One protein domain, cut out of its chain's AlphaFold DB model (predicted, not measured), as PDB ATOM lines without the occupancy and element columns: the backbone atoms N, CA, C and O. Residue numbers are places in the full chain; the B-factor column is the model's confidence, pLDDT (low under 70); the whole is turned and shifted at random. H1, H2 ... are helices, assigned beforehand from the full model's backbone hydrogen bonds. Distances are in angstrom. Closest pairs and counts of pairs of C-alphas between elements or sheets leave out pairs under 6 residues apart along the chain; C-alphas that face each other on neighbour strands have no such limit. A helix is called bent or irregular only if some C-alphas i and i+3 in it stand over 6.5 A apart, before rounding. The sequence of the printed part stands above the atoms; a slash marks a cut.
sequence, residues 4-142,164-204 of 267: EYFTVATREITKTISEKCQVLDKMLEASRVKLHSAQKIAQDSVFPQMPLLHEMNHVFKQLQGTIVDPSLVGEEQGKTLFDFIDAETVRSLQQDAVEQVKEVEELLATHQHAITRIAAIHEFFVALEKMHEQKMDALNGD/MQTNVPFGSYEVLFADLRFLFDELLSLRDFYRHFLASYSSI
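This is residues 4 to 142 and 164 to 204 of the 267 residues of an uncharacterized protein of Bremia lactucae (UniProt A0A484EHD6). A long, thin rod of helices lying lengthwise: H1 and then H2 run along it one way, H4 runs back, and H5 covers the half that holds H2. One half is mainly the pair H1 and H4, with residues 137 to 142 sticking out, and beyond H2 and short H3 the loop of residues 66 to 80 caps the other end. The printed part has 180 residues with five named helices, H1 to H5 in order, and no named strand; the class is all helix. It is extended, with a radius of gyration of the C-alphas of 29.4 A and spans of 105 by 22 by 20 A.

H1, residues 4 to 49, starts at C-alpha 4 (149.745, 93.218, 109.747) and is 66.6 A long. It has a kink of 34 degrees near residue 43 and is irregular, C-alphas 44 and 47 being 7.1 A apart. H2 is residues 51 to 65, 21.3 A, and H3 residues 81 to 84, 5.6 A. H4, residues 87 to 141, is 81.2 A long. H5, residues 171 to 204, is 49.9 A long and ends at C-alpha 204 (219.647, 134.714, 164.682).

H1, H2, H4 and H5 form a bundle, helices side by side. H5 is the hub. With residues 184 to 198 alone it touches H2, closest C-alphas Met 56 and Arg 191 at 5.8 A, a shallow tilt of 30 degrees, the same way. Residues 90 to 104 of H4 touch residues 173 to 187 of H5, closest C-alphas Ala 97 and Leu 183 at 6.6 A, opposite ways. H1 touches H4, closest C-alphas Cys 21 and His 122 at 6.5 A, a shallow tilt of 26 degrees, opposite ways. H3 touches H2, closest C-alphas Leu 63 and Phe 82 at 4.9 A. O i to N i+4 pairs are all within hydrogen-bond range in H2 and H4, 39 of 42 in H1 and 29 of 30 in H5; H3 is too short for one.

The C-alphas farthest apart, Glu 75 and Asp 142, are 105.8 A apart. Residues 143 to 163 are not printed; C-alphas 142 and 164 are 40.1 A apart across the cut. The link H2 to H3 is long. Residue 142 and residues 164 to 171 have pLDDT under 70.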
ATOM      1  N   GLU A   4     149.264  93.907 108.551       83.00
ATOM      2  CA  GLU A   4     149.745  93.218 109.747       83.00
ATOM      3  C   GLU A   4     151.272  93.302 109.920       83.00
ATOM      4  O   GLU A   4     151.751  93.552 111.026       83.00
ATOM      5  N   TYR A   5     152.047  93.194 108.833       86.12
ATOM      6  CA  TYR A   5     153.507  93.308 108.885       86.12
ATOM      7  C   TYR A   5     153.952  94.695 109.364       86.12
ATOM      8  O   TYR A   5     154.812  94.807 110.238       86.12
ATOM      9  N   PHE A   6     153.334  95.760 108.839       82.00
ATOM     10  CA  PHE A   6     153.654  97.133 109.237       82.00
ATOM     11  C   PHE A   6     153.270  97.415 110.691       82.00
ATOM     12  O   PHE A   6     154.027  98.078 111.404       82.00
ATOM     13  N   THR A   7     152.140  96.883 111.162       84.25
ATOM     14  CA  THR A   7     151.728  97.003 112.566       84.25
ATOM     15  C   THR A   7     152.712  96.301 113.502       84.25
ATOM     16  O   THR A   7     153.107  96.880 114.516       84.25
ATOM     17  N   VAL A   8     153.145  95.084 113.161       86.44
ATOM     18  CA  VAL A   8     154.136  94.335 113.951       86.44
ATOM     19  C   VAL A   8     155.485  95.058 113.960       86.44
ATOM     20  O   VAL A   8     156.039  95.287 115.031       86.44
ATOM     21  N   ALA A   9     155.982  95.501 112.801       82.94
ATOM     22  CA  ALA A   9     157.249  96.226 112.707       82.94
ATOM     23  C   ALA A   9     157.236  97.537 113.515       82.94
ATOM     24  O   ALA A   9     158.176  97.826 114.253       82.94
ATOM     25  N   THR A  10     156.145  98.303 113.433       84.06
ATOM     26  CA  THR A  10     155.978  99.555 114.188       84.06
ATOM     27  C   THR A  10     155.963  99.302 115.698       84.06
ATOM     28  O   THR A  10     156.583 100.048 116.460       84.06
ATOM     29  N   ARG A  11     155.308  98.221 116.144       86.62
ATOM     30  CA  ARG A  11     155.274  97.821 117.558       86.62
ATOM     31  C   ARG A  11     156.665  97.469 118.084       86.62
ATOM     32  O   ARG A  11     157.044  97.962 119.143       86.62
ATOM     33  N   GLU A  12     157.433  96.667 117.349       86.44
ATOM     34  CA  GLU A  12     158.787  96.268 117.763       86.44
ATOM     35  C   GLU A  12     159.760  97.458 117.803       86.44
ATOM     36  O   GLU A  12     160.555  97.579 118.739       86.44
ATOM     37  N   ILE A  13     159.664  98.388 116.843       83.19
ATOM     38  CA  ILE A  13     160.454  99.631 116.858       83.19
ATOM     39  C   ILE A  13     160.086 100.486 118.073       83.19
ATOM     40  O   ILE A  13     160.979 100.936 118.787       83.19
ATOM     41  N   THR A  14     158.790 100.672 118.342       86.25
ATOM     42  CA  THR A  14     158.311 101.458 119.494       86.25
ATOM     43  C   THR A  14     158.812 100.857 120.803       86.25
ATOM     44  O   THR A  14     159.380 101.564 121.631       86.25
ATOM     45  N   LYS A  15     158.695  99.532 120.958       90.69
ATOM     46  CA  LYS A  15     159.215  98.803 122.118       90.69
ATOM     47  C   LYS A  15     160.721  99.015 122.289       90.69
ATOM     48  O   LYS A  15     161.172  99.336 123.383       90.69
ATOM     49  N   THR A  16     161.484  98.894 121.205       87.06
ATOM     50  CA  THR A  16     162.938  99.107 121.233       87.06
ATOM     51  C   THR A  16     163.283 100.540 121.646       87.06
ATOM     52  O   THR A  16     164.168 100.736 122.475       87.06
ATOM     53  N   ILE A  17     162.590 101.549 121.104       82.56
ATOM     54  CA  ILE A  17     162.790 102.958 121.479       82.56
ATOM     55  C   ILE A  17     162.489 103.162 122.967       82.56
ATOM     56  O   ILE A  17     163.307 103.766 123.659       82.56
ATOM     57  N   SER A  18     161.385 102.602 123.467       89.56
ATOM     58  CA  SER A  18     160.995 102.670 124.880       89.56
ATOM     59  C   SER A  18     162.068 102.083 125.800       89.56
ATOM     60  O   SER A  18     162.544 102.734 126.732       89.56
ATOM     61  N   GLU A  19     162.541 100.870 125.491       88.81
ATOM     62  CA  GLU A  19     163.609 100.202 126.242       88.81
ATOM     63  C   GLU A  19     164.902 101.032 126.237       88.81
ATOM     64  O   GLU A  19     165.565 101.170 127.269       88.81
ATOM     65  N   LYS A  20     165.258 101.636 125.095       84.38
ATOM     66  CA  LYS A  20     166.432 102.513 124.995       84.38
ATOM     67  C   LYS A  20     166.260 103.814 125.777       84.38
ATOM     68  O   LYS A  20     167.228 104.227 126.413       84.38
ATOM     69  N   CYS A  21     165.072 104.415 125.791       86.94
ATOM     70  CA  CYS A  21     164.788 105.599 126.605       86.94
ATOM     71  C   CYS A  21     164.923 105.283 128.096       86.94
ATOM     72  O   CYS A  21     165.623 105.999 128.802       86.94
ATOM     73  N   GLN A  22     164.379 104.157 128.563       90.25
ATOM     74  CA  GLN A  22     164.516 103.735 129.964       90.25
ATOM     75  C   GLN A  22     165.974 103.491 130.378       90.25
ATOM     76  O   GLN A  22     166.371 103.807 131.499       90.25
ATOM     77  N   VAL A  23     166.783 102.896 129.496       86.56
ATOM     78  CA  VAL A  23     168.221 102.725 129.753       86.56
ATOM     79  C   VAL A  23     168.924 104.083 129.793       86.56
ATOM     80  O   VAL A  23     169.720 104.321 130.702       86.56
ATOM     81  N   LEU A  24     168.614 104.975 128.848       84.81
ATOM     82  CA  LEU A  24     169.194 106.313 128.780       84.81
ATOM     83  C   LEU A  24     168.856 107.147 130.020       84.81
ATOM     84  O   LEU A  24     169.747 107.797 130.556       84.81
ATOM     85  N   ASP A  25     167.620 107.075 130.508       90.94
ATOM     86  CA  ASP A  25     167.159 107.751 131.725       90.94
ATOM     87  C   ASP A  25     167.972 107.316 132.954       90.94
ATOM     88  O   ASP A  25     168.572 108.137 133.646       90.94
ATOM     89  N   LYS A  26     168.124 106.000 133.159       90.00
ATOM     90  CA  LYS A  26     168.949 105.450 134.251       90.00
ATOM     91  C   LYS A  26     170.410 105.886 134.150       90.00
ATOM     92  O   LYS A  26     171.038 106.185 135.166       90.00
ATOM     93  N   MET A  27     170.967 105.899 132.938       87.06
ATOM     94  CA  MET A  27     172.339 106.358 132.704       87.06
ATOM     95  C   MET A  27     172.485 107.858 132.973       87.06
ATOM     96  O   MET A  27     173.477 108.271 133.570       87.06
ATOM     97  N   LEU A  28     171.504 108.665 132.569       90.38
ATOM     98  CA  LEU A  28     171.483 110.105 132.788       90.38
ATOM     99  C   LEU A  28     171.423 110.435 134.283       90.38
ATOM    100  O   LEU A  28     172.215 111.252 134.748       90.38
ATOM    101  N   GLU A  29     170.561 109.757 135.040       92.94
ATOM    102  CA  GLU A  29     170.479 109.909 136.497       92.94
ATOM    103  C   GLU A  29     171.777 109.498 137.192       92.94
ATOM    104  O   GLU A  29     172.311 110.246 138.013       92.94
ATOM    105  N   ALA A  30     172.359 108.359 136.811       89.19
ATOM    106  CA  ALA A  30     173.653 107.945 137.342       89.19
ATOM    107  C   ALA A  30     174.753 108.983 137.046       89.19
ATOM    108  O   ALA A  30     175.544 109.309 137.931       89.19
ATOM    109  N   SER A  31     174.801 109.538 135.831       89.19
ATOM    110  CA  SER A  31     175.764 110.585 135.465       89.19
ATOM    111  C   SER A  31     175.530 111.889 136.232       89.19
ATOM    112  O   SER A  31     176.501 112.497 136.682       89.19
ATOM    113  N   ARG A  32     174.271 112.296 136.455       94.31
ATOM    114  CA  ARG A  32     173.906 113.479 137.259       94.31
ATOM    115  C   ARG A  32     174.371 113.351 138.703       94.31
ATOM    116  O   ARG A  32     175.047 114.249 139.199       94.31
ATOM    117  N   VAL A  33     174.061 112.228 139.355       93.19
ATOM    118  CA  VAL A  33     174.487 111.950 140.739       93.19
ATOM    119  C   VAL A  33     176.002 112.047 140.861       93.19
ATOM    120  O   VAL A  33     176.530 112.664 141.786       93.19
ATOM    121  N   LYS A  34     176.717 111.468 139.900       89.94
ATOM    122  CA  LYS A  34     178.171 111.458 139.935       89.94
ATOM    123  C   LYS A  34     178.798 112.822 139.621       89.94
ATOM    124  O   LYS A  34     179.748 113.197 140.300       89.94
ATOM    125  N   LEU A  35     178.275 113.578 138.650       93.12
ATOM    126  CA  LEU A  35     178.711 114.959 138.412       93.12
ATOM    127  C   LEU A  35     178.496 115.808 139.666       93.12
ATOM    128  O   LEU A  35     179.399 116.529 140.073       93.12
ATOM    129  N   HIS A  36     177.336 115.677 140.309       96.00
ATOM    130  CA  HIS A  36     177.044 116.395 141.545       96.00
ATOM    131  C   HIS A  36     178.022 116.025 142.669       96.00
ATOM    132  O   HIS A  36     178.522 116.904 143.368       96.00
ATOM    133  N   SER A  37     178.359 114.739 142.806       94.62
ATOM    134  CA  SER A  37     179.391 114.281 143.742       94.62
ATOM    135  C   SER A  37     180.754 114.920 143.451       94.62
ATOM    136  O   SER A  37     181.402 115.410 144.372       94.62
ATOM    137  N   ALA A  38     181.185 114.957 142.187       93.25
ATOM    138  CA  ALA A  38     182.454 115.573 141.793       93.25
ATOM    139  C   ALA A  38     182.461 117.094 142.028       93.25
ATOM    140  O   ALA A  38     183.428 117.623 142.572       93.25
ATOM    141  N   GLN A  39     181.367 117.789 141.696       96.31
ATOM    142  CA  GLN A  39     181.194 119.217 141.984       96.31
ATOM    143  C   GLN A  39     181.298 119.498 143.481       96.31
ATOM    144  O   GLN A  39     181.986 120.434 143.881       96.31
ATOM    145  N   LYS A  40     180.651 118.669 144.306       96.94
ATOM    146  CA  LYS A  40     180.711 118.795 145.759       96.94
ATOM    147  C   LYS A  40     182.133 118.600 146.285       96.94
ATOM    148  O   LYS A  40     182.597 119.423 147.059       96.94
ATOM    149  N   ILE A  41     182.848 117.569 145.831       94.62
ATOM    150  CA  ILE A  41     184.249 117.343 146.230       94.62
ATOM    151  C   ILE A  41     185.129 118.536 145.834       94.62
ATOM    152  O   ILE A  41     185.896 119.025 146.660       94.62
ATOM    153  N   ALA A  42     184.990 119.048 144.608       94.62
ATOM    154  CA  ALA A  42     185.749 120.212 144.158       94.62
ATOM    155  C   ALA A  42     185.458 121.460 145.017       94.62
ATOM    156  O   ALA A  42     186.387 122.147 145.443       94.62
ATOM    157  N   GLN A  43     184.185 121.712 145.337       96.38
ATOM    158  CA  GLN A  43     183.756 122.830 146.186       96.38
ATOM    159  C   GLN A  43     184.208 122.699 147.642       96.38
ATOM    160  O   GLN A  43     184.596 123.698 148.240       96.38
ATOM    161  N   ASP A  44     184.173 121.492 148.201       94.94
ATOM    162  CA  ASP A  44     184.491 121.255 149.609       94.94
ATOM    163  C   ASP A  44     186.006 121.134 149.841       94.94
ATOM    164  O   ASP A  44     186.486 121.438 150.930       94.94
ATOM    165  N   SER A  45     186.763 120.655 148.845       90.81
ATOM    166  CA  SER A  45     188.158 120.227 149.036       90.81
ATOM    167  C   SER A  45     189.180 120.868 148.105       90.81
ATOM    168  O   SER A  45     190.332 120.941 148.502       90.81
ATOM    169  N   VAL A  46     188.830 121.321 146.898       92.56
ATOM    170  CA  VAL A  46     189.816 121.875 145.943       92.56
ATOM    171  C   VAL A  46     189.808 123.401 145.992       92.56
ATOM    172  O   VAL A  46     190.799 124.026 146.362       92.56
ATOM    173  N   PHE A  47     188.669 124.020 145.688       93.69
ATOM    174  CA  PHE A  47     188.568 125.479 145.587       93.69
ATOM    175  C   PHE A  47     188.864 126.235 146.892       93.69
ATOM    176  O   PHE A  47     189.494 127.294 146.820       93.69
ATOM    177  N   PRO A  48     188.516 125.719 148.088       95.31
ATOM    178  CA  PRO A  48     188.888 126.365 149.345       95.31
ATOM    179  C   PRO A  48     190.398 126.447 149.583       95.31
ATOM    180  O   PRO A  48     190.816 127.200 150.460       95.31
ATOM    181  N   GLN A  49     191.216 125.702 148.829       92.19
ATOM    182  CA  GLN A  49     192.675 125.719 148.948       92.19
ATOM    183  C   GLN A  49     193.333 126.816 148.101       92.19
ATOM    184  O   GLN A  49     194.478 127.175 148.355       92.19
ATOM    185  N   MET A  50     192.612 127.444 147.165       93.25
ATOM    186  CA  MET A  50     193.138 128.541 146.334       93.25
ATOM    187  C   MET A  50     193.748 129.723 147.115       93.25
ATOM    188  O   MET A  50     194.772 130.256 146.673       93.25
ATOM    189  N   PRO A  51     193.221 130.139 148.288       95.56
ATOM    190  CA  PRO A  51     193.865 131.148 149.126       95.56
ATOM    191  C   PRO A  51     195.308 130.809 149.527       95.56
ATOM    192  O   PRO A  51     196.107 131.728 149.718       95.56
ATOM    193  N   LEU A  52     195.683 129.523 149.583       93.88
ATOM    194  CA  LEU A  52     197.048 129.088 149.888       93.88
ATOM    195  C   LEU A  52     198.070 129.671 148.906       93.88
ATOM    196  O   LEU A  52     199.158 130.078 149.314       93.88
ATOM    197  N   LEU A  53     197.708 129.786 147.626       93.56
ATOM    198  CA  LEU A  53     198.575 130.365 146.600       93.56
ATOM    199  C   LEU A  53     198.855 131.848 146.875       93.56
ATOM    200  O   LEU A  53     199.979 132.322 146.695       93.56
ATOM    201  N   HIS A  54     197.858 132.587 147.365       94.19
ATOM    202  CA  HIS A  54     198.036 133.979 147.779       94.19
ATOM    203  C   HIS A  54     198.897 134.094 149.038       94.19
ATOM    204  O   HIS A  54     199.759 134.973 149.107       94.19
ATOM    205  N   GLU A  55     198.712 133.197 150.007       95.50
ATOM    206  CA  GLU A  55     199.551 133.144 151.205       95.50
ATOM    207  C   GLU A  55     201.015 132.840 150.872       95.50
ATOM    208  O   GLU A  55     201.910 133.501 151.401       95.50
ATOM    209  N   MET A  56     201.268 131.897 149.965       94.44
ATOM    210  CA  MET A  56     202.607 131.581 149.463       94.44
ATOM    211  C   MET A  56     203.278 132.803 148.835       94.44
ATOM    212  O   MET A  56     204.398 133.165 149.197       94.44
ATOM    213  N   ASN A  57     202.556 133.516 147.969       94.19
ATOM    214  CA  ASN A  57     203.046 134.755 147.364       94.19
ATOM    215  C   ASN A  57     203.341 135.843 148.406       94.19
ATOM    216  O   ASN A  57     204.277 136.627 148.244       94.19
ATOM    217  N   HIS A  58     202.561 135.902 149.485       96.38
ATOM    218  CA  HIS A  58     202.828 136.814 150.591       96.38
ATOM    219  C   HIS A  58     204.123 136.451 151.331       96.38
ATOM    220  O   HIS A  58     204.948 137.331 151.571       96.38
ATOM    221  N   VAL A  59     204.345 135.169 151.641       95.56
ATOM    222  CA  VAL A  59     205.595 134.697 152.265       95.56
ATOM    223  C   VAL A  59     206.800 135.000 151.369       95.56
ATOM    224  O   VAL A  59     207.821 135.481 151.852       95.56
ATOM    225  N   PHE A  60     206.669 134.827 150.053       96.12
ATOM    226  CA  PHE A  60     207.727 135.156 149.094       96.12
ATOM    227  C   PHE A  60     208.078 136.642 149.099       96.12
ATOM    228  O   PHE A  60     209.255 136.995 149.151       96.12
ATOM    229  N   LYS A  61     207.075 137.524 149.138       96.75
ATOM    230  CA  LYS A  61     207.303 138.969 149.290       96.75
ATOM    231  C   LYS A  61     208.020 139.305 150.598       96.75
ATOM    232  O   LYS A  61     208.889 140.170 150.606       96.75
ATOM    233  N   GLN A  62     207.682 138.624 151.694       97.06
ATOM    234  CA  GLN A  62     208.375 138.812 152.971       97.06
ATOM    235  C   GLN A  62     209.843 138.377 152.889       97.06
ATOM    236  O   GLN A  62     210.717 139.114 153.343       97.06
ATOM    237  N   LEU A  63     210.127 137.228 152.271       96.06
ATOM    238  CA  LEU A  63     211.496 136.749 152.050       96.06
ATOM    239  C   LEU A  63     212.309 137.727 151.190       96.06
ATOM    240  O   LEU A  63     213.444 138.037 151.539       96.06
ATOM    241  N   GLN A  64     211.716 138.261 150.119       96.94
ATOM    242  CA  GLN A  64     212.346 139.272 149.257       96.94
ATOM    243  C   GLN A  64     212.603 140.591 149.993       96.94
ATOM    244  O   GLN A  64     213.591 141.266 149.734       96.94
ATOM    245  N   GLY A  65     211.719 140.971 150.917       96.81
ATOM    246  CA  GLY A  65     211.883 142.176 151.730       96.81
ATOM    247  C   GLY A  65     212.878 142.023 152.885       96.81
ATOM    248  O   GLY A  65     213.265 143.025 153.484       96.81
ATOM    249  N   THR A  66     213.287 140.797 153.219       97.06
ATOM    250  CA  THR A  66     214.164 140.530 154.365       97.06
ATOM    251  C   THR A  66     215.615 140.460 153.908       97.06
ATOM    252  O   THR A  66     216.058 139.443 153.374       97.06
ATOM    253  N   ILE A  67     216.352 141.551 154.125       97.12
ATOM    254  CA  ILE A  67     217.790 141.645 153.837       97.12
ATOM    255  C   ILE A  67     218.565 140.760 154.814       97.12
ATOM    256  O   ILE A  67     218.305 140.778 156.020       97.12
ATOM    257  N   VAL A  68     219.526 140.007 154.289       95.88
ATOM    258  CA  VAL A  68     220.403 139.145 155.078       95.88
ATOM    259  C   VAL A  68     221.595 139.949 155.586       95.88
ATOM    260  O   VAL A  68     222.211 140.699 154.832       95.88
ATOM    261  N   ASP A  69     221.922 139.794 156.871       93.62
ATOM    262  CA  ASP A  69     223.139 140.356 157.462       93.62
ATOM    263  C   ASP A  69     224.378 139.918 156.648       93.62
ATOM    264  O   ASP A  69     224.632 138.711 156.556       93.62
ATOM    265  N   PRO A  70     225.171 140.857 156.089       95.00
ATOM    266  CA  PRO A  70     226.356 140.539 155.292       95.00
ATOM    267  C   PRO A  70     227.356 139.628 156.011       95.00
ATOM    268  O   PRO A  70     228.020 138.812 155.375       95.00
ATOM    269  N   SER A  71     227.445 139.707 157.343       92.50
ATOM    270  CA  SER A  71     228.344 138.851 158.127       92.50
ATOM    271  C   SER A  71     227.976 137.364 158.072       92.50
ATOM    272  O   SER A  71     228.827 136.518 158.341       92.50
ATOM    273  N   LEU A  72     226.739 137.032 157.688       91.25
ATOM    274  CA  LEU A  72     226.273 135.657 157.504       91.25
ATOM    275  C   LEU A  72     226.485 135.128 156.081       91.25
ATOM    276  O   LEU A  72     226.348 133.928 155.858       91.25
ATOM    277  N   VAL A  73     226.803 136.004 155.126       93.31
ATOM    278  CA  VAL A  73     226.865 135.689 153.688       93.31
ATOM    279  C   VAL A  73     228.195 136.108 153.065       93.31
ATOM    280  O   VAL A  73     228.251 136.510 151.910       93.31
ATOM    281  N   GLY A  74     229.282 136.037 153.837       91.69
ATOM    282  CA  GLY A  74     230.624 136.328 153.324       91.69
ATOM    283  C   GLY A  74     230.803 137.775 152.855       91.69
ATOM    284  O   GLY A  74     231.502 138.014 151.879       91.69
ATOM    285  N   GLU A  75     230.158 138.725 153.538       92.44
ATOM    286  CA  GLU A  75     230.190 140.170 153.267       92.44
ATOM    287  C   GLU A  75     229.468 140.623 151.986       92.44
ATOM    288  O   GLU A  75     229.504 141.806 151.636       92.44
ATOM    289  N   GLU A  76     228.734 139.729 151.315       94.38
ATOM    290  CA  GLU A  76     227.895 140.110 150.180       94.38
ATOM    291  C   GLU A  76     226.742 141.027 150.623       94.38
ATOM    292  O   GLU A  76     225.921 140.686 151.476       94.38
ATOM    293  N   GLN A  77     226.665 142.220 150.028       94.88
ATOM    294  CA  GLN A  77     225.624 143.199 150.336       94.88
ATOM    295  C   GLN A  77     224.387 143.014 149.458       94.88
ATOM    296  O   GLN A  77     224.470 142.615 148.298       94.88
ATOM    297  N   GLY A  78     223.224 143.368 150.011       94.00
ATOM    298  CA  GLY A  78     221.962 143.410 149.268       94.00
ATOM    299  C   GLY A  78     221.319 142.046 149.013       94.00
ATOM    300  O   GLY A  78     220.294 141.996 148.339       94.00
ATOM    301  N   LYS A  79     221.880 140.961 149.561       97.25
ATOM    302  CA  LYS A  79     221.236 139.645 149.547       97.25
ATOM    303  C   LYS A  79     220.002 139.640 150.435       97.25
ATOM    304  O   LYS A  79     219.975 140.249 151.503       97.25
ATOM    305  N   THR A  80     218.990 138.918 149.993       97.56
ATOM    306  CA  THR A  80     217.717 138.721 150.681       97.56
ATOM    307  C   THR A  80     217.549 137.246 151.014       97.56
ATOM    308  O   THR A  80     218.191 136.393 150.404       97.56
ATOM    309  N   LEU A  81     216.675 136.908 151.963       95.88
ATOM    310  CA  LEU A  81     216.391 135.498 152.263       95.88
ATOM    311  C   LEU A  81     215.839 134.745 151.050       95.88
ATOM    312  O   LEU A  81     215.981 133.528 150.960       95.88
ATOM    313  N   PHE A  82     215.230 135.471 150.114       96.50
ATOM    314  CA  PHE A  82     214.723 134.909 148.874       96.50
ATOM    315  C   PHE A  82     215.824 134.344 147.967       96.50
ATOM    316  O   PHE A  82     215.586 133.363 147.274       96.50
ATOM    317  N   ASP A  83     217.032 134.913 148.000       96.38
ATOM    318  CA  ASP A  83     218.157 134.467 147.165       96.38
ATOM    319  C   ASP A  83     218.704 133.088 147.579       96.38
ATOM    320  O   ASP A  83     219.487 132.484 146.850       96.38
ATOM    321  N   PHE A  84     218.288 132.586 148.746       95.25
ATOM    322  CA  PHE A  84     218.713 131.301 149.311       95.25
ATOM    323  C   PHE A  84     217.643 130.211 149.209       95.25
ATOM    324  O   PHE A  84     217.851 129.108 149.715       95.25
ATOM    325  N   ILE A  85     216.500 130.504 148.584       94.56
ATOM    326  CA  ILE A  85     215.447 129.516 148.349       94.56
ATOM    327  C   ILE A  85     215.344 129.181 146.863       94.56
ATOM    328  O   ILE A  85     215.558 130.031 145.998       94.56
ATOM    329  N   ASP A  86     214.947 127.949 146.561       95.25
ATOM    330  CA  ASP A  86     214.608 127.542 145.199       95.25
ATOM    331  C   ASP A  86     213.207 128.048 144.823       95.25
ATOM    332  O   ASP A  86     212.205 127.332 144.836       95.25
ATOM    333  N   ALA A  87     213.125 129.347 144.543       93.12
ATOM    334  CA  ALA A  87     211.869 129.991 144.193       93.12
ATOM    335  C   ALA A  87     211.326 129.560 142.823       93.12
ATOM    336  O   ALA A  87     210.145 129.779 142.558       93.12
ATOM    337  N   GLU A  88     212.165 129.011 141.942       95.19
ATOM    338  CA  GLU A  88     211.737 128.531 140.629       95.19
ATOM    339  C   GLU A  88     210.909 127.258 140.777       95.19
ATOM    340  O   GLU A  88     209.770 127.226 140.307       95.19
ATOM    341  N   THR A  89     211.412 126.281 141.536       93.12
ATOM    342  CA  THR A  89     210.682 125.043 141.831       93.12
ATOM    343  C   THR A  89     209.334 125.332 142.491       93.12
ATOM    344  O   THR A  89     208.304 124.815 142.064       93.12
ATOM    345  N   VAL A  90     209.289 126.234 143.477       91.75
ATOM    346  CA  VAL A  90     208.023 126.579 144.147       91.75
ATOM    347  C   VAL A  90     207.042 127.278 143.204       91.75
ATOM    348  O   VAL A  90     205.846 126.995 143.254       91.75
ATOM    349  N   ARG A  91     207.520 128.170 142.325       93.75
ATOM    350  CA  ARG A  91     206.656 128.799 141.315       93.75
ATOM    351  C   ARG A  91     206.110 127.773 140.326       93.75
ATOM    352  O   ARG A  91     204.951 127.905 139.944       93.75
ATOM    353  N   SER A  92     206.907 126.770 139.950       96.00
ATOM    354  CA  SER A  92     206.439 125.652 139.123       96.00
ATOM    355  C   SER A  92     205.289 124.919 139.811       96.00
ATOM    356  O   SER A  92     204.219 124.811 139.232       96.00
ATOM    357  N   LEU A  93     205.445 124.542 141.085       93.12
ATOM    358  CA  LEU A  93     204.387 123.865 141.847       93.12
ATOM    359  C   LEU A  93     203.111 124.715 141.978       93.12
ATOM    360  O   LEU A  93     201.998 124.202 141.880       93.12
ATOM    361  N   GLN A  94     203.249 126.030 142.189       93.62
ATOM    362  CA  GLN A  94     202.101 126.941 142.212       93.62
ATOM    363  C   GLN A  94     201.393 126.998 140.852       93.62
ATOM    364  O   GLN A  94     200.165 127.051 140.814       93.62
ATOM    365  N   GLN A  95     202.154 127.009 139.755       96.56
ATOM    366  CA  GLN A  95     201.611 127.016 138.400       96.56
ATOM    367  C   GLN A  95     200.879 125.705 138.102       96.56
ATOM    368  O   GLN A  95     199.730 125.753 137.669       96.56
ATOM    369  N   ASP A  96     201.488 124.567 138.431       95.06
ATOM    370  CA  ASP A  96     200.884 123.242 138.276       95.06
ATOM    371  C   ASP A  96     199.554 123.156 139.043       95.06
ATOM    372  O   ASP A  96     198.560 122.648 138.523       95.06
ATOM    373  N   ALA A  97     199.486 123.733 140.250       93.50
ATOM    374  CA  ALA A  97     198.262 123.744 141.050       93.50
ATOM    375  C   ALA A  97     197.156 124.571 140.392       93.50
ATOM    376  O   ALA A  97     196.002 124.146 140.352       93.50
ATOM    377  N   VAL A  98     197.495 125.740 139.842       96.00
ATOM    378  CA  VAL A  98     196.537 126.583 139.109       96.00
ATOM    379  C   VAL A  98     196.033 125.872 137.855       96.00
ATOM    380  O   VAL A  98     194.834 125.900 137.576       96.00
ATOM    381  N   GLU A  99     196.929 125.237 137.104       94.94
ATOM    382  CA  GLU A  99     196.583 124.525 135.875       94.94
ATOM    383  C   GLU A  99     195.673 123.328 136.150       94.94
ATOM    384  O   GLU A  99     194.628 123.207 135.511       94.94
ATOM    385  N   GLN A 100     195.986 122.506 137.154       92.81
ATOM    386  CA  GLN A 100     195.152 121.358 137.518       92.81
ATOM    387  C   GLN A 100     193.781 121.774 138.075       92.81
ATOM    388  O   GLN A 100     192.769 121.134 137.783       92.81
ATOM    389  N   VAL A 101     193.696 122.870 138.843       93.81
ATOM    390  CA  VAL A 101     192.398 123.411 139.291       93.81
ATOM    391  C   VAL A 101     191.551 123.817 138.089       93.81
ATOM    392  O   VAL A 101     190.364 123.489 138.027       93.81
ATOM    393  N   LYS A 102     192.168 124.482 137.110       95.12
ATOM    394  CA  LYS A 102     191.496 124.882 135.876       95.12
ATOM    395  C   LYS A 102     191.046 123.671 135.055       95.12
ATOM    396  O   LYS A 102     189.934 123.675 134.533       95.12
ATOM    397  N   GLU A 103     191.858 122.619 134.980       92.62
ATOM    398  CA  GLU A 103     191.486 121.364 134.318       92.62
ATOM    399  C   GLU A 103     190.238 120.740 134.962       92.62
ATOM    400  O   GLU A 103     189.307 120.343 134.257       92.62
ATOM    401  N   VAL A 104     190.156 120.724 136.297       93.00
ATOM    402  CA  VAL A 104     188.958 120.265 137.017       93.00
ATOM    403  C   VAL A 104     187.736 121.118 136.674       93.00
ATOM    404  O   VAL A 104     186.664 120.566 136.413       93.00
ATOM    405  N   GLU A 105     187.863 122.448 136.648       94.62
ATOM    406  CA  GLU A 105     186.764 123.347 136.273       94.62
ATOM    407  C   GLU A 105     186.263 123.080 134.843       94.62
ATOM    408  O   GLU A 105     185.056 122.936 134.620       94.62
ATOM    409  N   GLU A 106     187.181 122.960 133.879       92.44
ATOM    410  CA  GLU A 106     186.867 122.682 132.474       92.44
ATOM    411  C   GLU A 106     186.213 121.304 132.294       92.44
ATOM    412  O   GLU A 106     185.235 121.161 131.546       92.44
ATOM    413  N   LEU A 107     186.697 120.289 133.016       90.75
ATOM    414  CA  LEU A 107     186.150 118.938 132.979       90.75
ATOM    415  C   LEU A 107     184.728 118.888 133.560       90.75
ATOM    416  O   LEU A 107     183.829 118.307 132.941       90.75
ATOM    417  N   LEU A 108     184.492 119.553 134.698       92.75
ATOM    418  CA  LEU A 108     183.161 119.674 135.302       92.75
ATOM    419  C   LEU A 108     182.184 120.402 134.369       92.75
ATOM    420  O   LEU A 108     181.051 119.946 134.186       92.75
ATOM    421  N   ALA A 109     182.616 121.500 133.741       93.62
ATOM    422  CA  ALA A 109     181.799 122.256 132.792       93.62
ATOM    423  C   ALA A 109     181.453 121.428 131.544       93.62
ATOM    424  O   ALA A 109     180.296 121.387 131.114       93.62
ATOM    425  N   THR A 110     182.434 120.710 130.993       89.06
ATOM    426  CA  THR A 110     182.249 119.834 129.829       89.06
ATOM    427  C   THR A 110     181.273 118.700 130.138       89.06
ATOM    428  O   THR A 110     180.359 118.431 129.353       89.06
ATOM    429  N   HIS A 111     181.406 118.064 131.304       90.88
ATOM    430  CA  HIS A 111     180.516 116.988 131.726       90.88
ATOM    431  C   HIS A 111     179.086 117.493 131.977       90.88
ATOM    432  O   HIS A 111     178.125 116.867 131.522       90.88
ATOM    433  N   GLN A 112     178.929 118.664 132.602       94.75
ATOM    434  CA  GLN A 112     177.627 119.316 132.762       94.75
ATOM    435  C   GLN A 112     176.964 119.591 131.408       94.75
ATOM    436  O   GLN A 112     175.788 119.274 131.221       94.75
ATOM    437  N   HIS A 113     177.714 120.141 130.453       90.31
ATOM    438  CA  HIS A 113     177.211 120.417 129.111       90.31
ATOM    439  C   HIS A 113     176.771 119.135 128.385       90.31
ATOM    440  O   HIS A 113     175.696 119.104 127.778       90.31
ATOM    441  N   ALA A 114     177.556 118.058 128.483       86.25
ATOM    442  CA  ALA A 114     177.211 116.760 127.906       86.25
ATOM    443  C   ALA A 114     175.910 116.192 128.504       86.25
ATOM    444  O   ALA A 114     175.024 115.789 127.749       86.25
ATOM    445  N   ILE A 115     175.750 116.232 129.833       90.69
ATOM    446  CA  ILE A 115     174.517 115.806 130.517       90.69
ATOM    447  C   ILE A 115     173.315 116.619 130.033       90.69
ATOM    448  O   ILE A 115     172.279 116.039 129.716       90.69
ATOM    449  N   THR A 116     173.442 117.945 129.930       92.56
ATOM    450  CA  THR A 116     172.361 118.812 129.438       92.56
ATOM    451  C   THR A 116     171.949 118.448 128.009       92.56
ATOM    452  O   THR A 116     170.758 118.367 127.715       92.56
ATOM    453  N   ARG A 117     172.913 118.166 127.123       88.50
ATOM    454  CA  ARG A 117     172.619 117.735 125.746       88.50
ATOM    455  C   ARG A 117     171.933 116.373 125.691       88.50
ATOM    456  O   ARG A 117     170.958 116.223 124.961       88.50
ATOM    457  N   ILE A 118     172.418 115.394 126.455       85.88
ATOM    458  CA  ILE A 118     171.819 114.053 126.506       85.88
ATOM    459  C   ILE A 118     170.396 114.120 127.075       85.88
ATOM    460  O   ILE A 118     169.504 113.468 126.540       85.88
ATOM    461  N   ALA A 119     170.164 114.947 128.098       91.44
ATOM    462  CA  ALA A 119     168.838 115.174 128.665       91.44
ATOM    463  C   ALA A 119     167.851 115.716 127.621       91.44
ATOM    464  O   ALA A 119     166.762 115.168 127.479       91.44
ATOM    465  N   ALA A 120     168.251 116.718 126.834       89.31
ATOM    466  CA  ALA A 120     167.406 117.266 125.771       89.31
ATOM    467  C   ALA A 120     167.068 116.221 124.689       89.31
ATOM    468  O   ALA A 120     165.934 116.146 124.219       89.31
ATOM    469  N   ILE A 121     168.039 115.379 124.312       84.81
ATOM    470  CA  ILE A 121     167.818 114.272 123.369       84.81
ATOM    471  C   ILE A 121     166.836 113.247 123.959       84.81
ATOM    472  O   ILE A 121     165.930 112.792 123.264       84.81
ATOM    473  N   HIS A 122     166.995 112.893 125.235       88.25
ATOM    474  CA  HIS A 122     166.092 111.981 125.933       88.25
ATOM    475  C   HIS A 122     164.656 112.526 125.977       88.25
ATOM    476  O   HIS A 122     163.723 111.821 125.596       88.25
ATOM    477  N   GLU A 123     164.477 113.792 126.358       91.06
ATOM    478  CA  GLU A 123     163.171 114.462 126.385       91.06
ATOM    479  C   GLU A 123     162.492 114.460 125.010       91.06
ATOM    480  O   GLU A 123     161.290 114.202 124.916       91.06
ATOM    481  N   PHE A 124     163.261 114.678 123.939       89.31
ATOM    482  CA  PHE A 124     162.762 114.575 122.571       89.31
ATOM    483  C   PHE A 124     162.220 113.172 122.259       89.31
ATOM    484  O   PHE A 124     161.103 113.054 121.754       89.31
ATOM    485  N   PHE A 125     162.966 112.109 122.580       86.12
ATOM    486  CA  PHE A 125     162.508 110.740 122.326       86.12
ATOM    487  C   PHE A 125     161.276 110.368 123.155       86.12
ATOM    488  O   PHE A 125     160.348 109.769 122.615       86.12
ATOM    489  N   VAL A 126     161.211 110.792 124.419       89.75
ATOM    490  CA  VAL A 126     160.029 110.595 125.272       89.75
ATOM    491  C   VAL A 126     158.806 111.323 124.701       89.75
ATOM    492  O   VAL A 126     157.698 110.785 124.707       89.75
ATOM    493  N   ALA A 127     158.974 112.548 124.194       89.62
ATOM    494  CA  ALA A 127     157.888 113.288 123.554       89.62
ATOM    495  C   ALA A 127     157.419 112.614 122.253       89.62
ATOM    496  O   ALA A 127     156.214 112.532 122.001       89.62
ATOM    497  N   LEU A 128     158.358 112.105 121.450       85.81
ATOM    498  CA  LEU A 128     158.070 111.368 120.222       85.81
ATOM    499  C   LEU A 128     157.293 110.074 120.506       85.81
ATOM    500  O   LEU A 128     156.308 109.798 119.823       85.81
ATOM    501  N   GLU A 129     157.699 109.312 121.525       87.12
ATOM    502  CA  GLU A 129     157.021 108.086 121.961       87.12
ATOM    503  C   GLU A 129     155.573 108.370 122.385       87.12
ATOM    504  O   GLU A 129     154.651 107.740 121.867       87.12
ATOM    505  N   LYS A 130     155.352 109.394 123.223       90.50
ATOM    506  CA  LYS A 130     154.006 109.820 123.654       90.50
ATOM    507  C   LYS A 130     153.118 110.244 122.485       90.50
ATOM    508  O   LYS A 130     151.941 109.899 122.438       90.50
ATOM    509  N   MET A 131     153.670 111.002 121.538       89.56
ATOM    510  CA  MET A 131     152.938 111.427 120.342       89.56
ATOM    511  C   MET A 131     152.547 110.225 119.473       89.56
ATOM    512  O   MET A 131     151.446 110.179 118.922       89.56
ATOM    513  N   HIS A 132     153.443 109.244 119.355       86.75
ATOM    514  CA  HIS A 132     153.193 108.022 118.604       86.75
ATOM    515  C   HIS A 132     152.119 107.147 119.272       86.75
ATOM    516  O   HIS A 132     151.216 106.680 118.583       86.75
ATOM    517  N   GLU A 133     152.168 106.980 120.596       87.31
ATOM    518  CA  GLU A 133     151.157 106.258 121.382       87.31
ATOM    519  C   GLU A 133     149.758 106.862 121.180       87.31
ATOM    520  O   GLU A 133     148.842 106.166 120.745       87.31
ATOM    521  N   GLN A 134     149.625 108.186 121.324       89.12
ATOM    522  CA  GLN A 134     148.364 108.904 121.086       89.12
ATOM    523  C   GLN A 134     147.818 108.700 119.665       89.12
ATOM    524  O   GLN A 134     146.611 108.551 119.467       89.12
ATOM    525  N   LYS A 135     148.699 108.694 118.654       86.62
ATOM    526  CA  LYS A 135     148.304 108.473 117.256       86.62
ATOM    527  C   LYS A 135     147.850 107.031 117.013       86.62
ATOM    528  O   LYS A 135     146.899 106.820 116.261       86.62
ATOM    529  N   MET A 136     148.511 106.055 117.630       84.69
ATOM    530  CA  MET A 136     148.130 104.645 117.542       84.69
ATOM    531  C   MET A 136     146.795 104.372 118.245       84.69
ATOM    532  O   MET A 136     145.965 103.648 117.699       84.69
ATOM    533  N   ASP A 137     146.546 104.999 119.395       84.69
ATOM    534  CA  ASP A 137     145.265 104.900 120.105       84.69
ATOM    535  C   ASP A 137     144.109 105.484 119.285       84.69
ATOM    536  O   ASP A 137     143.045 104.869 119.182       84.69
ATOM    537  N   ALA A 138     144.330 106.627 118.628       85.12
ATOM    538  CA  ALA A 138     143.343 107.233 117.737       85.12
ATOM    539  C   ALA A 138     142.995 106.326 116.540       85.12
ATOM    540  O   ALA A 138     141.826 106.201 116.182       85.12
ATOM    541  N   LEU A 139     143.993 105.652 115.952       78.88
ATOM    542  CA  LEU A 139     143.788 104.700 114.852       78.88
ATOM    543  C   LEU A 139     143.053 103.423 115.295       78.88
ATOM    544  O   LEU A 139     142.322 102.838 114.500       78.88
ATOM    545  N   ASN A 140     143.218 102.998 116.549       77.62
ATOM    546  CA  ASN A 140     142.490 101.855 117.106       77.62
ATOM    547  C   ASN A 140     141.035 102.202 117.483       77.62
ATOM    548  O   ASN A 140     140.186 101.313 117.510       77.62
ATOM    549  N   GLY A 141     140.750 103.474 117.788       71.94
ATOM    550  CA  GLY A 141     139.427 103.949 118.204       71.94
ATOM    551  C   GLY A 141     138.455 104.270 117.063       71.94
ATOM    552  O   GLY A 141     137.246 104.195 117.277       71.94
ATOM    553  N   ASP A 142     138.950 104.598 115.864       61.41
ATOM    554  CA  ASP A 142     138.119 105.060 114.744       61.41
ATOM    555  C   ASP A 142     138.456 104.293 113.448       61.41
ATOM    556  O   ASP A 142     139.283 104.695 112.631       61.41
ATOM    557  N   MET A 164     177.449 109.928 121.252       48.88
ATOM    558  CA  MET A 164     177.297 108.873 122.269       48.88
ATOM    559  C   MET A 164     178.625 108.198 122.668       48.88
ATOM    560  O   MET A 164     178.628 107.317 123.520       48.88
ATOM    561  N   GLN A 165     179.759 108.603 122.080       52.12
ATOM    562  CA  GLN A 165     181.092 108.069 122.403       52.12
ATOM    563  C   GLN A 165     181.901 108.942 123.372       52.12
ATOM    564  O   GLN A 165     183.089 108.691 123.571       52.12
ATOM    565  N   THR A 166     181.296 109.939 124.024       51.22
ATOM    566  CA  THR A 166     181.954 110.654 125.128       51.22
ATOM    567  C   THR A 166     181.931 109.788 126.387       51.22
ATOM    568  O   THR A 166     181.259 110.102 127.368       51.22
ATOM    569  N   ASN A 167     182.656 108.668 126.355       55.16
ATOM    570  CA  ASN A 167     183.096 107.975 127.558       55.16
ATOM    571  C   ASN A 167     184.091 108.902 128.258       55.16
ATOM    572  O   ASN A 167     185.295 108.736 128.102       55.16
ATOM    573  N   VAL A 168     183.598 109.909 128.981       56.62
ATOM    574  CA  VAL A 168     184.422 110.626 129.954       56.62
ATOM    575  C   VAL A 168     184.732 109.591 131.038       56.62
ATOM    576  O   VAL A 168     183.809 109.175 131.747       56.62
ATOM    577  N   PRO A 169     185.965 109.059 131.119       60.47
ATOM    578  CA  PRO A 169     186.250 107.945 132.004       60.47
ATOM    579  C   PRO A 169     186.127 108.451 133.432       60.47
ATOM    580  O   PRO A 169     186.830 109.372 133.834       60.47
ATOM    581  N   PHE A 170     185.228 107.853 134.205       58.41
ATOM    582  CA  PHE A 170     184.956 108.266 135.582       58.41
ATOM    583  C   PHE A 170     186.190 108.257 136.494       58.41
ATOM    584  O   PHE A 170     186.261 109.059 137.418       58.41
ATOM    585  N   GLY A 171     187.177 107.408 136.190       67.25
ATOM    586  CA  GLY A 171     188.460 107.384 136.896       67.25
ATOM    587  C   GLY A 171     189.291 108.665 136.751       67.25
ATOM    588  O   GLY A 171     190.252 108.828 137.490       67.25
ATOM    589  N   SER A 172     188.930 109.584 135.847       73.56
ATOM    590  CA  SER A 172     189.651 110.855 135.672       73.56
ATOM    591  C   SER A 172     189.541 111.776 136.890       73.56
ATOM    592  O   SER A 172     190.542 112.354 137.292       73.56
ATOM    593  N   TYR A 173     188.371 111.871 137.534       79.62
ATOM    594  CA  TYR A 173     188.187 112.772 138.679       79.62
ATOM    595  C   TYR A 173     188.940 112.312 139.925       79.62
ATOM    596  O   TYR A 173     189.524 113.132 140.619       79.62
ATOM    597  N   GLU A 174     188.917 111.014 140.228       82.50
ATOM    598  CA  GLU A 174     189.553 110.491 141.443       82.50
ATOM    599  C   GLU A 174     191.070 110.687 141.412       82.50
ATOM    600  O   GLU A 174     191.645 111.105 142.415       82.50
ATOM    601  N   VAL A 175     191.690 110.442 140.254       86.44
ATOM    602  CA  VAL A 175     193.126 110.667 140.048       86.44
ATOM    603  C   VAL A 175     193.443 112.159 140.147       86.44
ATOM    604  O   VAL A 175     194.254 112.538 140.984       86.44
ATOM    605  N   LEU A 176     192.726 113.014 139.407       84.81
ATOM    606  CA  LEU A 176     192.947 114.465 139.447       84.81
ATOM    607  C   LEU A 176     192.757 115.057 140.853       84.81
ATOM    608  O   LEU A 176     193.533 115.906 141.277       84.81
ATOM    609  N   PHE A 177     191.749 114.612 141.610       88.12
ATOM    610  CA  PHE A 177     191.544 115.080 142.982       88.12
ATOM    611  C   PHE A 177     192.636 114.601 143.940       88.12
ATOM    612  O   PHE A 177     192.994 115.341 144.858       88.12
ATOM    613  N   ALA A 178     193.148 113.382 143.760       88.25
ATOM    614  CA  ALA A 178     194.258 112.877 144.558       88.25
ATOM    615  C   ALA A 178     195.546 113.665 144.277       88.25
ATOM    616  O   ALA A 178     196.210 114.084 145.227       88.25
ATOM    617  N   ASP A 179     195.841 113.924 143.003       86.88
ATOM    618  CA  ASP A 179     197.018 114.681 142.570       86.88
ATOM    619  C   ASP A 179     196.959 116.131 143.067       86.88
ATOM    620  O   ASP A 179     197.896 116.609 143.706       86.88
ATOM    621  N   LEU A 180     195.811 116.799 142.899       88.06
ATOM    622  CA  LEU A 180     195.586 118.146 143.426       88.06
ATOM    623  C   LEU A 180     195.757 118.211 144.938       88.06
ATOM    624  O   LEU A 180     196.373 119.138 145.460       88.06
ATOM    625  N   ARG A 181     195.201 117.234 145.661       88.00
ATOM    626  CA  ARG A 181     195.337 117.179 147.115       88.00
ATOM    627  C   ARG A 181     196.801 117.050 147.522       88.00
ATOM    628  O   ARG A 181     197.234 117.790 148.396       88.00
ATOM    629  N   PHE A 182     197.539 116.142 146.889       90.56
ATOM    630  CA  PHE A 182     198.963 115.966 147.151       90.56
ATOM    631  C   PHE A 182     199.739 117.267 146.905       90.56
ATOM    632  O   PHE A 182     200.515 117.695 147.757       90.56
ATOM    633  N   LEU A 183     199.465 117.933 145.785       89.56
ATOM    634  CA  LEU A 183     200.125 119.177 145.410       89.56
ATOM    635  C   LEU A 183     199.840 120.315 146.400       89.56
ATOM    636  O   LEU A 183     200.751 121.042 146.799       89.56
ATOM    637  N   PHE A 184     198.591 120.465 146.846       89.31
ATOM    638  CA  PHE A 184     198.272 121.464 147.861       89.31
ATOM    639  C   PHE A 184     198.847 121.119 149.242       89.31
ATOM    640  O   PHE A 184     199.298 122.032 149.935       89.31
ATOM    641  N   ASP A 185     198.886 119.842 149.633       87.69
ATOM    642  CA  ASP A 185     199.536 119.402 150.875       87.69
ATOM    643  C   ASP A 185     201.045 119.738 150.848       87.69
ATOM    644  O   ASP A 185     201.607 120.211 151.844       87.69
ATOM    645  N   GLU A 186     201.701 119.578 149.696       90.06
ATOM    646  CA  GLU A 186     203.101 119.964 149.494       90.06
ATOM    647  C   GLU A 186     203.300 121.486 149.574       90.06
ATOM    648  O   GLU A 186     204.161 121.964 150.322       90.06
ATOM    649  N   LEU A 187     202.462 122.271 148.888       88.31
ATOM    650  CA  LEU A 187     202.488 123.736 148.970       88.31
ATOM    651  C   LEU A 187     202.241 124.240 150.400       88.31
ATOM    652  O   LEU A 187     202.845 125.228 150.828       88.31
ATOM    653  N   LEU A 188     201.379 123.561 151.160       90.00
ATOM    654  CA  LEU A 188     201.082 123.887 152.551       90.00
ATOM    655  C   LEU A 188     202.308 123.666 153.437       90.00
ATOM    656  O   LEU A 188     202.684 124.547 154.215       90.00
ATOM    657  N   SER A 189     202.959 122.515 153.269       91.69
ATOM    658  CA  SER A 189     204.205 122.171 153.951       91.69
ATOM    659  C   SER A 189     205.304 123.199 153.660       91.69
ATOM    660  O   SER A 189     205.933 123.718 154.585       91.69
ATOM    661  N   LEU A 190     205.480 123.583 152.388       89.62
ATOM    662  CA  LEU A 190     206.456 124.597 151.973       89.62
ATOM    663  C   LEU A 190     206.163 125.973 152.576       89.62
ATOM    664  O   LEU A 190     207.073 126.637 153.078       89.62
ATOM    665  N   ARG A 191     204.896 126.401 152.586       93.00
ATOM    666  CA  ARG A 191     204.483 127.654 153.235       93.00
ATOM    667  C   ARG A 191     204.907 127.682 154.697       93.00
ATOM    668  O   ARG A 191     205.467 128.678 155.163       93.00
ATOM    669  N   ASP A 192     204.606 126.613 155.423       87.50
ATOM    670  CA  ASP A 192     204.854 126.535 156.859       87.50
ATOM    671  C   ASP A 192     206.350 126.443 157.156       87.50
ATOM    672  O   ASP A 192     206.836 127.137 158.054       87.50
ATOM    673  N   PHE A 193     207.097 125.706 156.331       94.00
ATOM    674  CA  PHE A 193     208.554 125.711 156.352       94.00
ATOM    675  C   PHE A 193     209.117 127.130 156.183       94.00
ATOM    676  O   PHE A 193     209.907 127.575 157.017       94.00
ATOM    677  N   TYR A 194     208.685 127.887 155.171       90.94
ATOM    678  CA  TYR A 194     209.202 129.239 154.933       90.94
ATOM    679  C   TYR A 194     208.794 130.246 156.012       90.94
ATOM    680  O   TYR A 194     209.589 131.116 156.376       90.94
ATOM    681  N   ARG A 195     207.592 130.117 156.587       89.38
ATOM    682  CA  ARG A 195     207.198 130.900 157.770       89.38
ATOM    683  C   ARG A 195     208.100 130.595 158.961       89.38
ATOM    684  O   ARG A 195     208.536 131.516 159.651       89.38
ATOM    685  N   HIS A 196     208.405 129.320 159.191       92.75
ATOM    686  CA  HIS A 196     209.306 128.915 160.264       92.75
ATOM    687  C   HIS A 196     210.741 129.389 160.017       92.75
ATOM    688  O   HIS A 196     211.403 129.850 160.946       92.75
ATOM    689  N   PHE A 197     211.205 129.343 158.767       92.12
ATOM    690  CA  PHE A 197     212.502 129.867 158.359       92.12
ATOM    691  C   PHE A 197     212.615 131.376 158.627       92.12
ATOM    692  O   PHE A 197     213.566 131.800 159.279       92.12
ATOM    693  N   LEU A 198     211.611 132.170 158.233       90.81
ATOM    694  CA  LEU A 198     211.531 133.605 158.546       90.81
ATOM    695  C   LEU A 198     211.589 133.871 160.056       90.81
ATOM    696  O   LEU A 198     212.378 134.700 160.519       90.81
ATOM    697  N   ALA A 199     210.776 133.152 160.833       91.56
ATOM    698  CA  ALA A 199     210.747 133.293 162.286       91.56
ATOM    699  C   ALA A 199     212.112 132.942 162.905       91.56
ATOM    700  O   ALA A 199     212.651 133.699 163.714       91.56
ATOM    701  N   SER A 200     212.718 131.841 162.464       94.12
ATOM    702  CA  SER A 200     214.035 131.396 162.925       94.12
ATOM    703  C   SER A 200     215.118 132.410 162.580       94.12
ATOM    704  O   SER A 200     215.927 132.753 163.441       94.12
ATOM    705  N   TYR A 201     215.097 132.972 161.370       94.69
ATOM    706  CA  TYR A 201     216.052 133.993 160.954       94.69
ATOM    707  C   TYR A 201     215.995 135.237 161.844       94.69
ATOM    708  O   TYR A 201     217.034 135.732 162.280       94.69
ATOM    709  N   SER A 202     214.795 135.695 162.217       91.19
ATOM    710  CA  SER A 202     214.654 136.847 163.118       91.19
ATOM    711  C   SER A 202     215.271 136.625 164.508       91.19
ATOM    712  O   SER A 202     215.666 137.585 165.168       91.19
ATOM    713  N   SER A 203     215.424 135.365 164.935       94.62
ATOM    714  CA  SER A 203     216.091 135.003 166.192       94.62
ATOM    715  C   SER A 203     217.625 134.937 166.098       94.62
ATOM    716  O   SER A 203     218.299 135.014 167.127       94.62
ATOM    717  N   ILE A 204     218.194 134.850 164.887       94.12
ATOM    718  CA  ILE A 204     219.647 134.714 164.682       94.12
ATOM    719  C   ILE A 204     220.390 135.974 165.125       94.12
ATOM    720  O   ILE A 204     221.421 135.863 165.783       94.12
TER     721      ILE A 204